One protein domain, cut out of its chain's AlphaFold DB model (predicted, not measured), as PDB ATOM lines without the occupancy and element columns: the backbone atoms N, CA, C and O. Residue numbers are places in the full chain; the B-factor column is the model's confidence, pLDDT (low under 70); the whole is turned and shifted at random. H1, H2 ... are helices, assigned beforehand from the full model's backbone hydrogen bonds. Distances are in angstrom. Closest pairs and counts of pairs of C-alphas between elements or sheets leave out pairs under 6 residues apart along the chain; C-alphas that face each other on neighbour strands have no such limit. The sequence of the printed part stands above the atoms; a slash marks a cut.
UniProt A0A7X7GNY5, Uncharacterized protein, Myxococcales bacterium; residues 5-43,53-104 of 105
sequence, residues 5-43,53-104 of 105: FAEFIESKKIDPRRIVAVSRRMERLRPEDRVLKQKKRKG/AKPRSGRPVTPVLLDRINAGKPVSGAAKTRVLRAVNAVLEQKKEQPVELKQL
ATOM      1  N   PHE A   5     -40.207  26.965 -56.161       90.25
ATOM      2  CA  PHE A   5     -41.213  27.910 -55.693       90.25
ATOM      3  C   PHE A   5     -42.519  27.847 -56.497       90.25
ATOM      4  O   PHE A   5     -43.595  27.879 -55.901       90.25
ATOM      5  N   ALA A   6     -42.438  27.762 -57.828       89.69
ATOM      6  CA  ALA A   6     -43.613  27.655 -58.688       89.69
ATOM      7  C   ALA A   6     -44.383  26.357 -58.398       89.69
ATOM      8  O   ALA A   6     -45.582  26.407 -58.127       89.69
ATOM      9  N   GLU A   7     -43.674  25.228 -58.307       91.31
ATOM     10  CA  GLU A   7     -44.250  23.925 -57.937       91.31
ATOM     11  C   GLU A   7     -44.908  23.962 -56.545       91.31
ATOM     12  O   GLU A   7     -46.001  23.432 -56.327       91.31
ATOM     13  N   PHE A   8     -44.279  24.648 -55.586       91.81
ATOM     14  CA  PHE A   8     -44.833  24.810 -54.244       91.81
ATOM     15  C   PHE A   8     -46.143  25.615 -54.251       91.81
ATOM     16  O   PHE A   8     -47.124  25.223 -53.617       91.81
ATOM     17  N   ILE A   9     -46.187  26.737 -54.971       91.38
ATOM     18  CA  ILE A   9     -47.389  27.576 -55.054       91.38
ATOM     19  C   ILE A   9     -48.541  26.831 -55.727       91.38
ATOM     20  O   ILE A   9     -49.679  26.922 -55.254       91.38
ATOM     21  N   GLU A  10     -48.252  26.087 -56.794       91.00
ATOM     22  CA  GLU A  10     -49.238  25.281 -57.511       91.00
ATOM     23  C   GLU A  10     -49.785  24.153 -56.630       91.00
ATOM     24  O   GLU A  10     -51.004  24.032 -56.480       91.00
ATOM     25  N   SER A  11     -48.912  23.398 -55.952       91.19
ATOM     26  CA  SER A  11     -49.331  22.303 -55.062       91.19
ATOM     27  C   SER A  11     -50.209  22.789 -53.904       91.19
ATOM     28  O   SER A  11     -51.210  22.158 -53.561       91.19
ATOM     29  N   LYS A  12     -49.895  23.961 -53.339       90.50
ATOM     30  CA  LYS A  12     -50.678  24.600 -52.272       90.50
ATOM     31  C   LYS A  12     -51.838  25.454 -52.779       90.50
ATOM     32  O   LYS A  12     -52.532  26.079 -51.967       90.50
ATOM     33  N   LYS A  13     -52.072  25.513 -54.097       90.38
ATOM     34  CA  LYS A  13     -53.125  26.319 -54.741       90.38
ATOM     35  C   LYS A  13     -53.141  27.754 -54.203       90.38
ATOM     36  O   LYS A  13     -54.166  28.262 -53.731       90.38
ATOM     37  N   ILE A  14     -51.968  28.373 -54.119       91.38
ATOM     38  CA  ILE A  14     -51.821  29.751 -53.647       91.38
ATOM     39  C   ILE A  14     -51.901  30.679 -54.857       91.38
ATOM     40  O   ILE A  14     -51.184  30.508 -55.832       91.38
ATOM     41  N   ASP A  15     -52.759  31.694 -54.793       91.69
ATOM     42  CA  ASP A  15     -52.763  32.740 -55.816       91.69
ATOM     43  C   ASP A  15     -51.591  33.714 -55.558       91.69
ATOM     44  O   ASP A  15     -51.529  34.315 -54.473       91.69
ATOM     45  N   PRO A  16     -50.674  33.931 -56.525       90.75
ATOM     46  CA  PRO A  16     -49.554  34.865 -56.378       90.75
ATOM     47  C   PRO A  16     -49.996  36.300 -56.052       90.75
ATOM     48  O   PRO A  16     -49.285  37.030 -55.356       90.75
ATOM     49  N   ARG A  17     -51.200  36.713 -56.466       92.69
ATOM     50  CA  ARG A  17     -51.759  38.037 -56.146       92.69
ATOM     51  C   ARG A  17     -51.985  38.212 -54.645       92.69
ATOM     52  O   ARG A  17     -51.773  39.305 -54.112       92.69
ATOM     53  N   ARG A  18     -52.346  37.136 -53.933       92.69
ATOM     54  CA  ARG A  18     -52.513  37.158 -52.469       92.69
ATOM     55  C   ARG A  18     -51.182  37.384 -51.761       92.69
ATOM     56  O   ARG A  18     -51.135  38.158 -50.808       92.69
ATOM     57  N   ILE A  19     -50.097  36.796 -52.265       92.56
ATOM     58  CA  ILE A  19     -48.745  36.985 -51.715       92.56
ATOM     59  C   ILE A  19     -48.341  38.463 -51.798       92.56
ATOM     60  O   ILE A  19     -47.866  39.038 -50.817       92.56
ATOM     61  N   VAL A  20     -48.583  39.110 -52.943       94.12
ATOM     62  CA  VAL A  20     -48.309  40.545 -53.132       94.12
ATOM     63  C   VAL A  20     -49.133  41.398 -52.163       94.12
ATOM     64  O   VAL A  20     -48.588  42.287 -51.502       94.12
ATOM     65  N   ALA A  21     -50.433  41.120 -52.034       93.00
ATOM     66  CA  ALA A  21     -51.324  41.868 -51.149       93.00
ATOM     67  C   ALA A  21     -50.915  41.753 -49.669       93.00
ATOM     68  O   ALA A  21     -50.788  42.766 -48.972       93.00
ATOM     69  N   VAL A  22     -50.644  40.531 -49.200       93.94
ATOM     70  CA  VAL A  22     -50.210  40.260 -47.821       93.94
ATOM     71  C   VAL A  22     -48.853  40.900 -47.544       93.94
ATOM     72  O   VAL A  22     -48.699  41.609 -46.546       93.94
ATOM     73  N   SER A  23     -47.898  40.763 -48.469       93.00
ATOM     74  CA  SER A  23     -46.590  41.409 -48.346       93.00
ATOM     75  C   SER A  23     -46.712  42.929 -48.232       93.00
ATOM     76  O   SER A  23     -46.067  43.539 -47.378       93.00
ATOM     77  N   ARG A  24     -47.590  43.555 -49.027       92.50
ATOM     78  CA  ARG A  24     -47.852  45.000 -48.954       92.50
ATOM     79  C   ARG A  24     -48.385  45.431 -47.596       92.50
ATOM     80  O   ARG A  24     -47.984  46.486 -47.109       92.50
ATOM     81  N   ARG A  25     -49.248  44.637 -46.966       90.12
ATOM     82  CA  ARG A  25     -49.779  44.934 -45.627       90.12
ATOM     83  C   ARG A  25     -48.720  44.767 -44.536       90.12
ATOM     84  O   ARG A  25     -48.650  45.592 -43.626       90.12
ATOM     85  N   MET A  26     -47.905  43.720 -44.628       88.00
ATOM     86  CA  MET A  26     -46.897  43.395 -43.617       88.00
ATOM     87  C   MET A  26     -45.690  44.327 -43.667       88.00
ATOM     88  O   MET A  26     -45.284  44.866 -42.640       88.00
ATOM     89  N   GLU A  27     -45.135  44.538 -44.858       88.94
ATOM     90  CA  GLU A  27     -43.854  45.222 -45.042       88.94
ATOM     91  C   GLU A  27     -43.988  46.748 -45.107       88.94
ATOM     92  O   GLU A  27     -42.972  47.438 -45.085       88.94
ATOM     93  N   ARG A  28     -45.208  47.304 -45.173       89.19
ATOM     94  CA  ARG A  28     -45.429  48.761 -45.180       89.19
ATOM     95  C   ARG A  28     -44.886  49.398 -43.899       89.19
ATOM     96  O   ARG A  28     -45.229  48.977 -42.798       89.19
ATOM     97  N   LEU A  29     -44.101  50.466 -44.071       89.69
ATOM     98  CA  LEU A  29     -43.613  51.290 -42.962       89.69
ATOM     99  C   LEU A  29     -44.778  51.969 -42.250       89.69
ATOM    100  O   LEU A  29     -45.524  52.739 -42.867       89.69
ATOM    101  N   ARG A  30     -44.873  51.722 -40.948       89.19
ATOM    102  CA  ARG A  30     -45.776  52.417 -40.035       89.19
ATOM    103  C   ARG A  30     -45.130  53.705 -39.508       89.19
ATOM    104  O   ARG A  30     -43.919  53.883 -39.667       89.19
ATOM    105  N   PRO A  31     -45.906  54.623 -38.905       88.62
ATOM    106  CA  PRO A  31     -45.355  55.823 -38.270       88.62
ATOM    107  C   PRO A  31     -44.247  55.503 -37.257       88.62
ATOM    108  O   PRO A  31     -43.186  56.118 -37.308       88.62
ATOM    109  N   GLU A  32     -44.436  54.463 -36.442       86.75
ATOM    110  CA  GLU A  32     -43.437  53.937 -35.497       86.75
ATOM    111  C   GLU A  32     -42.100  53.608 -36.185       86.75
ATOM    112  O   GLU A  32     -41.041  54.095 -35.782       86.75
ATOM    113  N   ASP A  33     -42.140  52.863 -37.298       86.50
ATOM    114  CA  ASP A  33     -40.942  52.508 -38.068       86.50
ATOM    115  C   ASP A  33     -40.222  53.749 -38.626       86.50
ATOM    116  O   ASP A  33     -38.994  53.763 -38.766       86.50
ATOM    117  N   ARG A  34     -40.981  54.794 -38.991       87.69
ATOM    118  CA  ARG A  34     -40.426  56.051 -39.516       87.69
ATOM    119  C   ARG A  34     -39.688  56.817 -38.428       87.69
ATOM    120  O   ARG A  34     -38.586  57.296 -38.695       87.69
ATOM    121  N   VAL A  35     -40.248  56.873 -37.220       87.69
ATOM    122  CA  VAL A  35     -39.601  57.487 -36.052       87.69
ATOM    123  C   VAL A  35     -38.296  56.760 -35.729       87.69
ATOM    124  O   VAL A  35     -37.256  57.403 -35.602       87.69
ATOM    125  N   LEU A  36     -38.303  55.423 -35.698       85.69
ATOM    126  CA  LEU A  36     -37.094  54.623 -35.460       85.69
ATOM    127  C   LEU A  36     -36.014  54.865 -36.524       85.69
ATOM    128  O   LEU A  36     -34.843  55.070 -36.198       85.69
ATOM    129  N   LYS A  37     -36.392  54.905 -37.808       84.69
ATOM    130  CA  LYS A  37     -35.456  55.234 -38.896       84.69
ATOM    131  C   LYS A  37     -34.896  56.649 -38.773       84.69
ATOM    132  O   LYS A  37     -33.715  56.848 -39.053       84.69
ATOM    133  N   GLN A  38     -35.716  57.621 -38.375       87.06
ATOM    134  CA  GLN A  38     -35.273  58.999 -38.182       87.06
ATOM    135  C   GLN A  38     -34.289  59.110 -37.011       87.06
ATOM    136  O   GLN A  38     -33.228  59.705 -37.187       87.06
ATOM    137  N   LYS A  39     -34.589  58.490 -35.861       84.56
ATOM    138  CA  LYS A  39     -33.686  58.432 -34.698       84.56
ATOM    139  C   LYS A  39     -32.330  57.823 -35.069       84.56
ATOM    140  O   LYS A  39     -31.298  58.423 -34.790       84.56
ATOM    141  N   LYS A  40     -32.337  56.707 -35.811       82.00
ATOM    142  CA  LYS A  40     -31.107  56.067 -36.308       82.00
ATOM    143  C   LYS A  40     -30.294  56.977 -37.238       82.00
ATOM    144  O   LYS A  40     -29.074  56.995 -37.152       82.00
ATOM    145  N   ARG A  41     -30.949  57.730 -38.131       82.56
ATOM    146  CA  ARG A  41     -30.271  58.689 -39.029       82.56
ATOM    147  C   ARG A  41     -29.628  59.850 -38.277       82.56
ATOM    148  O   ARG A  41     -28.592  60.329 -38.708       82.56
ATOM    149  N   LYS A  42     -30.245  60.290 -37.182       83.19
ATOM    150  CA  LYS A  42     -29.738  61.376 -36.335       83.19
ATOM    151  C   LYS A  42     -28.583  60.945 -35.418       83.19
ATOM    152  O   LYS A  42     -28.150  61.749 -34.608       83.19
ATOM    153  N   GLY A  43     -28.096  59.705 -35.523       69.38
ATOM    154  CA  GLY A  43     -26.957  59.237 -34.732       69.38
ATOM    155  C   GLY A  43     -27.276  58.980 -33.260       69.38
ATOM    156  O   GLY A  43     -26.351  58.811 -32.478       69.38
ATOM    157  N   ALA A  53     -36.540  46.879 -31.603       70.31
ATOM    158  CA  ALA A  53     -37.013  46.015 -32.674       70.31
ATOM    159  C   ALA A  53     -36.697  46.648 -34.036       70.31
ATOM    160  O   ALA A  53     -37.001  47.817 -34.297       70.31
ATOM    161  N   LYS A  54     -36.024  45.882 -34.905       75.69
ATOM    162  CA  LYS A  54     -35.611  46.388 -36.218       75.69
ATOM    163  C   LYS A  54     -36.857  46.863 -36.972       75.69
ATOM    164  O   LYS A  54     -37.822  46.100 -37.060       75.69
ATOM    165  N   PRO A  55     -36.832  48.072 -37.560       80.44
ATOM    166  CA  PRO A  55     -37.973  48.568 -38.306       80.44
ATOM    167  C   PRO A  55     -38.255  47.654 -39.496       80.44
ATOM    168  O   PRO A  55     -37.349  47.020 -40.056       80.44
ATOM    169  N   ARG A  56     -39.515  47.633 -39.926       84.81
ATOM    170  CA  ARG A  56     -39.933  46.896 -41.126       84.81
ATOM    171  C   ARG A  56     -39.150  47.356 -42.353       84.81
ATOM    172  O   ARG A  56     -38.659  48.490 -42.426       84.81
ATOM    173  N   SER A  57     -39.043  46.484 -43.360       81.38
ATOM    174  CA  SER A  57     -38.234  46.799 -44.544       81.38
ATOM    175  C   SER A  57     -38.785  48.018 -45.297       81.38
ATOM    176  O   SER A  57     -38.016  48.848 -45.793       81.38
ATOM    177  N   GLY A  58     -40.114  48.160 -45.342       84.44
ATOM    178  CA  GLY A  58     -40.804  49.136 -46.180       84.44
ATOM    179  C   GLY A  58     -40.969  48.702 -47.628       84.44
ATOM    180  O   GLY A  58     -41.576  49.434 -48.404       84.44
ATOM    181  N   ARG A  59     -40.406  47.553 -48.015       87.25
ATOM    182  CA  ARG A  59     -40.321  47.118 -49.406       87.25
ATOM    183  C   ARG A  59     -41.162  45.857 -49.597       87.25
ATOM    184  O   ARG A  59     -40.681  44.778 -49.254       87.25
ATOM    185  N   PRO A  60     -42.373  45.954 -50.160       90.94
ATOM    186  CA  PRO A  60     -43.190  44.777 -50.412       90.94
ATOM    187  C   PRO A  60     -42.625  43.909 -51.541       90.94
ATOM    188  O   PRO A  60     -41.759  44.333 -52.313       90.94
ATOM    189  N   VAL A  61     -43.126  42.680 -51.620       93.00
ATOM    190  CA  VAL A  61     -42.964  41.791 -52.773       93.00
ATOM    191  C   VAL A  61     -43.755  42.368 -53.946       93.00
ATOM    192  O   VAL A  61     -44.892  42.805 -53.778       93.00
ATOM    193  N   THR A  62     -43.142  42.390 -55.128       92.94
ATOM    194  CA  THR A  62     -43.754  42.886 -56.367       92.94
ATOM    195  C   THR A  62     -44.045  41.732 -57.331       92.94
ATOM    196  O   THR A  62     -43.371  40.704 -57.245       92.94
ATOM    197  N   PRO A  63     -44.985  41.890 -58.282       92.69
ATOM    198  CA  PRO A  63     -45.245  40.879 -59.313       92.69
ATOM    199  C   PRO A  63     -43.976  40.503 -60.089       92.69
ATOM    200  O   PRO A  63     -43.605  39.341 -60.127       92.69
ATOM    201  N   VAL A  64     -43.203  41.504 -60.524       92.88
ATOM    202  CA  VAL A  64     -41.917  41.307 -61.222       92.88
ATOM    203  C   VAL A  64     -40.926  40.468 -60.407       92.88
ATOM    204  O   VAL A  64     -40.122  39.723 -60.966       92.88
ATOM    205  N   LEU A  65     -40.938  40.600 -59.076       91.69
ATOM    206  CA  LEU A  65     -40.092  39.783 -58.210       91.69
ATOM    207  C   LEU A  65     -40.546  38.320 -58.219       91.69
ATOM    208  O   LEU A  65     -39.692  37.443 -58.295       91.69
ATOM    209  N   LEU A  66     -41.855  38.068 -58.163       91.88
ATOM    210  CA  LEU A  66     -42.416  36.719 -58.249       91.88
ATOM    211  C   LEU A  66     -42.132  36.088 -59.614       91.88
ATOM    212  O   LEU A  66     -41.671  34.956 -59.655       91.88
ATOM    213  N   ASP A  67     -42.271  36.839 -60.706       91.38
ATOM    214  CA  ASP A  67     -41.975  36.342 -62.055       91.38
ATOM    215  C   ASP A  67     -40.502  35.938 -62.199       91.38
ATOM    216  O   ASP A  67     -40.176  34.903 -62.780       91.38
ATOM    217  N   ARG A  68     -39.583  36.719 -61.613       90.75
ATOM    218  CA  ARG A  68     -38.153  36.373 -61.575       90.75
ATOM    219  C   ARG A  68     -37.896  35.088 -60.790       90.75
ATOM    220  O   ARG A  68     -37.072  34.289 -61.224       90.75
ATOM    221  N   ILE A  69     -38.582  34.898 -59.665       91.62
ATOM    222  CA  ILE A  69     -38.470  33.686 -58.842       91.62
ATOM    223  C   ILE A  69     -39.045  32.474 -59.585       91.62
ATOM    224  O   ILE A  69     -38.423  31.412 -59.598       91.62
ATOM    225  N   ASN A  70     -40.193  32.636 -60.239       90.25
ATOM    226  CA  ASN A  70     -40.821  31.601 -61.061       90.25
ATOM    227  C   ASN A  70     -39.904  31.188 -62.219       90.25
ATOM    228  O   ASN A  70     -39.738  30.004 -62.486       90.25
ATOM    229  N   ALA A  71     -39.225  32.157 -62.837       88.81
ATOM    230  CA  ALA A  71     -38.226  31.921 -63.875       88.81
ATOM    231  C   ALA A  71     -36.878  31.379 -63.348       88.81
ATOM    232  O   ALA A  71     -35.935  31.259 -64.127       88.81
ATOM    233  N   GLY A  72     -36.740  31.114 -62.042       85.56
ATOM    234  CA  GLY A  72     -35.509  30.592 -61.439       85.56
ATOM    235  C   GLY A  72     -34.331  31.574 -61.434       85.56
ATOM    236  O   GLY A  72     -33.190  31.174 -61.213       85.56
ATOM    237  N   LYS A  73     -34.574  32.868 -61.676       88.50
ATOM    238  CA  LYS A  73     -33.519  33.889 -61.692       88.50
ATOM    239  C   LYS A  73     -32.993  34.138 -60.272       88.50
ATOM    240  O   LYS A  73     -33.756  34.044 -59.307       88.50
ATOM    241  N   PRO A  74     -31.713  34.516 -60.109       87.06
ATOM    242  CA  PRO A  74     -31.153  34.803 -58.796       87.06
ATOM    243  C   PRO A  74     -31.841  36.013 -58.156       87.06
ATOM    244  O   PRO A  74     -32.032  37.065 -58.768       87.06
ATOM    245  N   VAL A  75     -32.201  35.862 -56.882       89.69
ATOM    246  CA  VAL A  75     -32.888  36.881 -56.085       89.69
ATOM    247  C   VAL A  75     -32.165  37.060 -54.753       89.69
ATOM    248  O   VAL A  75     -31.766  36.086 -54.117       89.69
ATOM    249  N   SER A  76     -32.017  38.316 -54.315       91.44
ATOM    250  CA  SER A  76     -31.334  38.656 -53.056       91.44
ATOM    251  C   SER A  76     -31.933  37.939 -51.836       91.44
ATOM    252  O   SER A  76     -33.151  37.759 -51.749       91.44
ATOM    253  N   GLY A  77     -31.102  37.618 -50.838       89.81
ATOM    254  CA  GLY A  77     -31.554  36.955 -49.605       89.81
ATOM    255  C   GLY A  77     -32.657  37.727 -48.868       89.81
ATOM    256  O   GLY A  77     -33.651  37.142 -48.446       89.81
ATOM    257  N   ALA A  78     -32.559  39.060 -48.817       90.25
ATOM    258  CA  ALA A  78     -33.591  39.917 -48.228       90.25
ATOM    259  C   ALA A  78     -34.924  39.902 -49.003       90.25
ATOM    260  O   ALA A  78     -35.973  40.242 -48.459       90.25
ATOM    261  N   ALA A  79     -34.914  39.574 -50.294       91.75
ATOM    262  CA  ALA A  79     -36.140  39.357 -51.058       91.75
ATOM    263  C   ALA A  79     -36.720  37.959 -50.801       91.75
ATOM    264  O   ALA A  79     -37.924  37.865 -50.577       91.75
ATOM    265  N   LYS A  80     -35.884  36.913 -50.722       92.94
ATOM    266  CA  LYS A  80     -36.326  35.554 -50.357       92.94
ATOM    267  C   LYS A  80     -37.013  35.521 -48.987       92.94
ATOM    268  O   LYS A  80     -38.090  34.953 -48.857       92.94
ATOM    269  N   THR A  81     -36.459  36.207 -47.985       92.19
ATOM    270  CA  THR A  81     -37.068  36.296 -46.642       92.19
ATOM    271  C   THR A  81     -38.403  37.038 -46.631       92.19
ATOM    272  O   THR A  81     -39.312  36.647 -45.903       92.19
ATOM    273  N   ARG A  82     -38.565  38.086 -47.446       92.50
ATOM    274  CA  ARG A  82     -39.849  38.796 -47.589       92.50
ATOM    275  C   ARG A  82     -40.915  37.929 -48.248       92.50
ATOM    276  O   ARG A  82     -42.066  37.961 -47.822       92.50
ATOM    277  N   VAL A  83     -40.528  37.157 -49.262       92.88
ATOM    278  CA  VAL A  83     -41.420  36.194 -49.914       92.88
ATOM    279  C   VAL A  83     -41.823  35.101 -48.931       92.88
ATOM    280  O   VAL A  83     -43.014  34.866 -48.781       92.88
ATOM    281  N   LEU A  84     -40.874  34.528 -48.185       94.56
ATOM    282  CA  LEU A  84     -41.153  33.540 -47.137       94.56
ATOM    283  C   LEU A  84     -42.192  34.047 -46.132       94.56
ATOM    284  O   LEU A  84     -43.188  33.381 -45.886       94.56
ATOM    285  N   ARG A  85     -41.985  35.246 -45.572       93.25
ATOM    286  CA  ARG A  85     -42.923  35.847 -44.612       93.25
ATOM    287  C   ARG A  85     -44.324  36.002 -45.195       93.25
ATOM    288  O   ARG A  85     -45.301  35.724 -44.512       93.25
ATOM    289  N   ALA A  86     -44.416  36.446 -46.448       93.81
ATOM    290  CA  ALA A  86     -45.694  36.611 -47.126       93.81
ATOM    291  C   ALA A  86     -46.374  35.263 -47.413       93.81
ATOM    292  O   ALA A  86     -47.583  35.156 -47.238       93.81
ATOM    293  N   VAL A  87     -45.613  34.238 -47.810       94.00
ATOM    294  CA  VAL A  87     -46.120  32.872 -48.020       94.00
ATOM    295  C   VAL A  87     -46.613  32.276 -46.705       94.00
ATOM    296  O   VAL A  87     -47.749  31.815 -46.654       94.00
ATOM    297  N   ASN A  88     -45.830  32.363 -45.629       94.88
ATOM    298  CA  ASN A  88     -46.223  31.839 -44.320       94.88
ATOM    299  C   ASN A  88     -47.479  32.535 -43.786       94.88
ATOM    300  O   ASN A  88     -48.393  31.859 -43.337       94.88
ATOM    301  N   ALA A  89     -47.608  33.853 -43.952       93.94
ATOM    302  CA  ALA A  89     -48.832  34.560 -43.579       93.94
ATOM    303  C   ALA A  89     -50.063  34.137 -44.412       93.94
ATOM    304  O   ALA A  89     -51.192  34.181 -43.923       93.94
ATOM    305  N   VAL A  90     -49.879  33.725 -45.672       93.56
ATOM    306  CA  VAL A  90     -50.961  33.138 -46.483       93.56
ATOM    307  C   VAL A  90     -51.289  31.715 -46.018       93.56
ATOM    308  O   VAL A  90     -52.463  31.349 -45.982       93.56
ATOM    309  N   LEU A  91     -50.285  30.919 -45.643       93.44
ATOM    310  CA  LEU A  91     -50.475  29.569 -45.103       93.44
ATOM    311  C   LEU A  91     -51.194  29.596 -43.751       93.44
ATOM    312  O   LEU A  91     -52.129  28.829 -43.552       93.44
ATOM    313  N   GLU A  92     -50.860  30.544 -42.878       93.19
ATOM    314  CA  GLU A  92     -51.560  30.773 -41.610       93.19
ATOM    315  C   GLU A  92     -53.052  31.063 -41.830       93.19
ATOM    316  O   GLU A  92     -53.904  30.492 -41.150       93.19
ATOM    317  N   GLN A  93     -53.400  31.880 -42.833       91.19
ATOM    318  CA  GLN A  93     -54.803  32.125 -43.204       91.19
ATOM    319  C   GLN A  93     -55.511  30.858 -43.694       91.19
ATOM    320  O   GLN A  93     -56.717  30.709 -43.500       91.19
ATOM    321  N   LYS A  94     -54.767  29.944 -44.323       90.62
ATOM    322  CA  LYS A  94     -55.247  28.623 -44.741       90.62
ATOM    323  C   LYS A  94     -55.192  27.573 -43.623       90.62
ATOM    324  O   LYS A  94     -55.612  26.446 -43.861       90.62
ATOM    325  N   LYS A  95     -54.732  27.934 -42.416       91.50
ATOM    326  CA  LYS A  95     -54.486  27.024 -41.280       91.50
ATOM    327  C   LYS A  95     -53.504  25.893 -41.609       91.50
ATOM    328  O   LYS A  95     -53.616  24.786 -41.091       91.50
ATOM    329  N   GLU A  96     -52.542  26.177 -42.477       91.44
ATOM    330  CA  GLU A  96     -51.447  25.272 -42.803       91.44
ATOM    331  C   GLU A  96     -50.191  25.615 -41.996       91.44
ATOM    332  O   GLU A  96     -50.051  26.717 -41.462       91.44
ATOM    333  N   GLN A  97     -49.265  24.661 -41.905       90.81
ATOM    334  CA  GLN A  97     -48.017  24.855 -41.171       90.81
ATOM    335  C   GLN A  97     -47.082  25.841 -41.891       90.81
ATOM    336  O   GLN A  97     -47.031  25.851 -43.127       90.81
ATOM    337  N   PRO A  98     -46.326  26.661 -41.138       91.62
ATOM    338  CA  PRO A  98     -45.327  27.547 -41.711       91.62
ATOM    339  C   PRO A  98     -44.189  26.742 -42.339       91.62
ATOM    340  O   PRO A  98     -43.825  25.661 -41.883       91.62
ATOM    341  N   VAL A  99     -43.617  27.307 -43.393       93.94
ATOM    342  CA  VAL A  99     -42.595  26.674 -44.229       93.94
ATOM    343  C   VAL A  99     -41.261  27.381 -44.011       93.94
ATOM    344  O   VAL A  99     -41.216  28.532 -43.559       93.94
ATOM    345  N   GLU A 100     -40.160  26.697 -44.318       93.12
ATOM    346  CA  GLU A 100     -38.803  27.242 -44.230       93.12
ATOM    347  C   GLU A 100     -38.252  27.709 -45.587       93.12
ATOM    348  O   GLU A 100     -38.686  27.282 -46.656       93.12
ATOM    349  N   LEU A 101     -37.211  28.552 -45.568       90.81
ATOM    350  CA  LEU A 101     -36.575  29.057 -46.796       90.81
ATOM    351  C   LEU A 101     -36.090  27.945 -47.732       90.81
ATOM    352  O   LEU A 101     -36.281  28.069 -48.937       90.81
ATOM    353  N   LYS A 102     -35.500  26.874 -47.183       89.00
ATOM    354  CA  LYS A 102     -34.965  25.733 -47.950       89.00
ATOM    355  C   LYS A 102     -36.049  24.959 -48.702       89.00
ATOM    356  O   LYS A 102     -35.762  24.229 -49.648       89.00
ATOM    357  N   GLN A 103     -37.297  25.059 -48.254       87.69
ATOM    358  CA  GLN A 103     -38.430  24.401 -48.897       87.69
ATOM    359  C   GLN A 103     -38.937  25.213 -50.101       87.69
ATOM    360  O   GLN A 103     -39.470  24.620 -51.031       87.69
ATOM    361  N   LEU A 104     -38.704  26.533 -50.134       85.56
ATOM    362  CA  LEU A 104     -39.146  27.431 -51.213       85.56
ATOM    363  C   LEU A 104     -38.069  27.745 -52.263       85.56
ATOM    364  O   LEU A 104     -38.412  28.026 -53.410       85.56
TER     365      LEU A 104
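AT A GLANCE: This is residues 5 to 43 and 53 to 104 of the 105 residues of an uncharacterized protein of Myxococcales bacterium (UniProt A0A7X7GNY5). Two helices, H5 and H2, cross almost at right angles to make the core; H4 packs on the first residues of H2, 16 to 20, H6 packs on residues 80 to 84 of H5, and H1 packs on H4 toward one end of the long axis, while H3 lies far out toward the other end, where residues 38 to 43 stick out. The printed part has 91 residues with six named helices, H1 to H6 in chain order, and no named strand; the class is all helix. It is only just compact, close to loose, with a radius of gyration of the C-alphas of 14.5 A, and its elongated outline spans 47 by 30 by 22 A.

HOW THE PARTS SIT: H5, residues 77 to 93, touches H2, residues 16 to 27, about perpendicular at 75 degrees; their closest C-alphas, of Ser 23 and Ala 86, are 5.0 A apart. With residues 80 to 84 alone, H5 touches H6, residues 101 to 104, closest at the C-alphas of Leu 84 and Leu 101, 6.4 A. With residues 16 to 20 alone, H2 touches H4, residues 63 to 70, at a steep tilt of 62 degrees, opposite ways; the closest C-alphas are those of Val 20 and Pro 63, 6.9 A. H4 touches H1, residues 5 to 11, about perpendicular at 88 degrees, closest at the C-alphas of Ala 6 and Asn 70, 5.4 A. H3, residues 31 to 41, touches no helix. Every O i to N i+4 pair is within hydrogen-bond range in H1, H2, H3 and H4, and 12 of 13 are in H5; H6 is too short for such a pair.

IN THESE COORDINATES: H5 is 24.6 A long, H2 16.4 A and H3 15.4 A. H1 begins at C-alpha 5 (-41.213, 27.910, -55.693), and H6 ends at C-alpha 104 (-39.146, 27.431, -51.213).

THE WHOLE: The C-alphas farthest apart, of Ser 11 and Gly 43, are 47.7 A apart. Residues 44 to 52 are not printed, and C-alphas 43 and 53 are 16.7 A apart across the cut. Of the links printed whole, none is long. Residue 43 is under pLDDT 70.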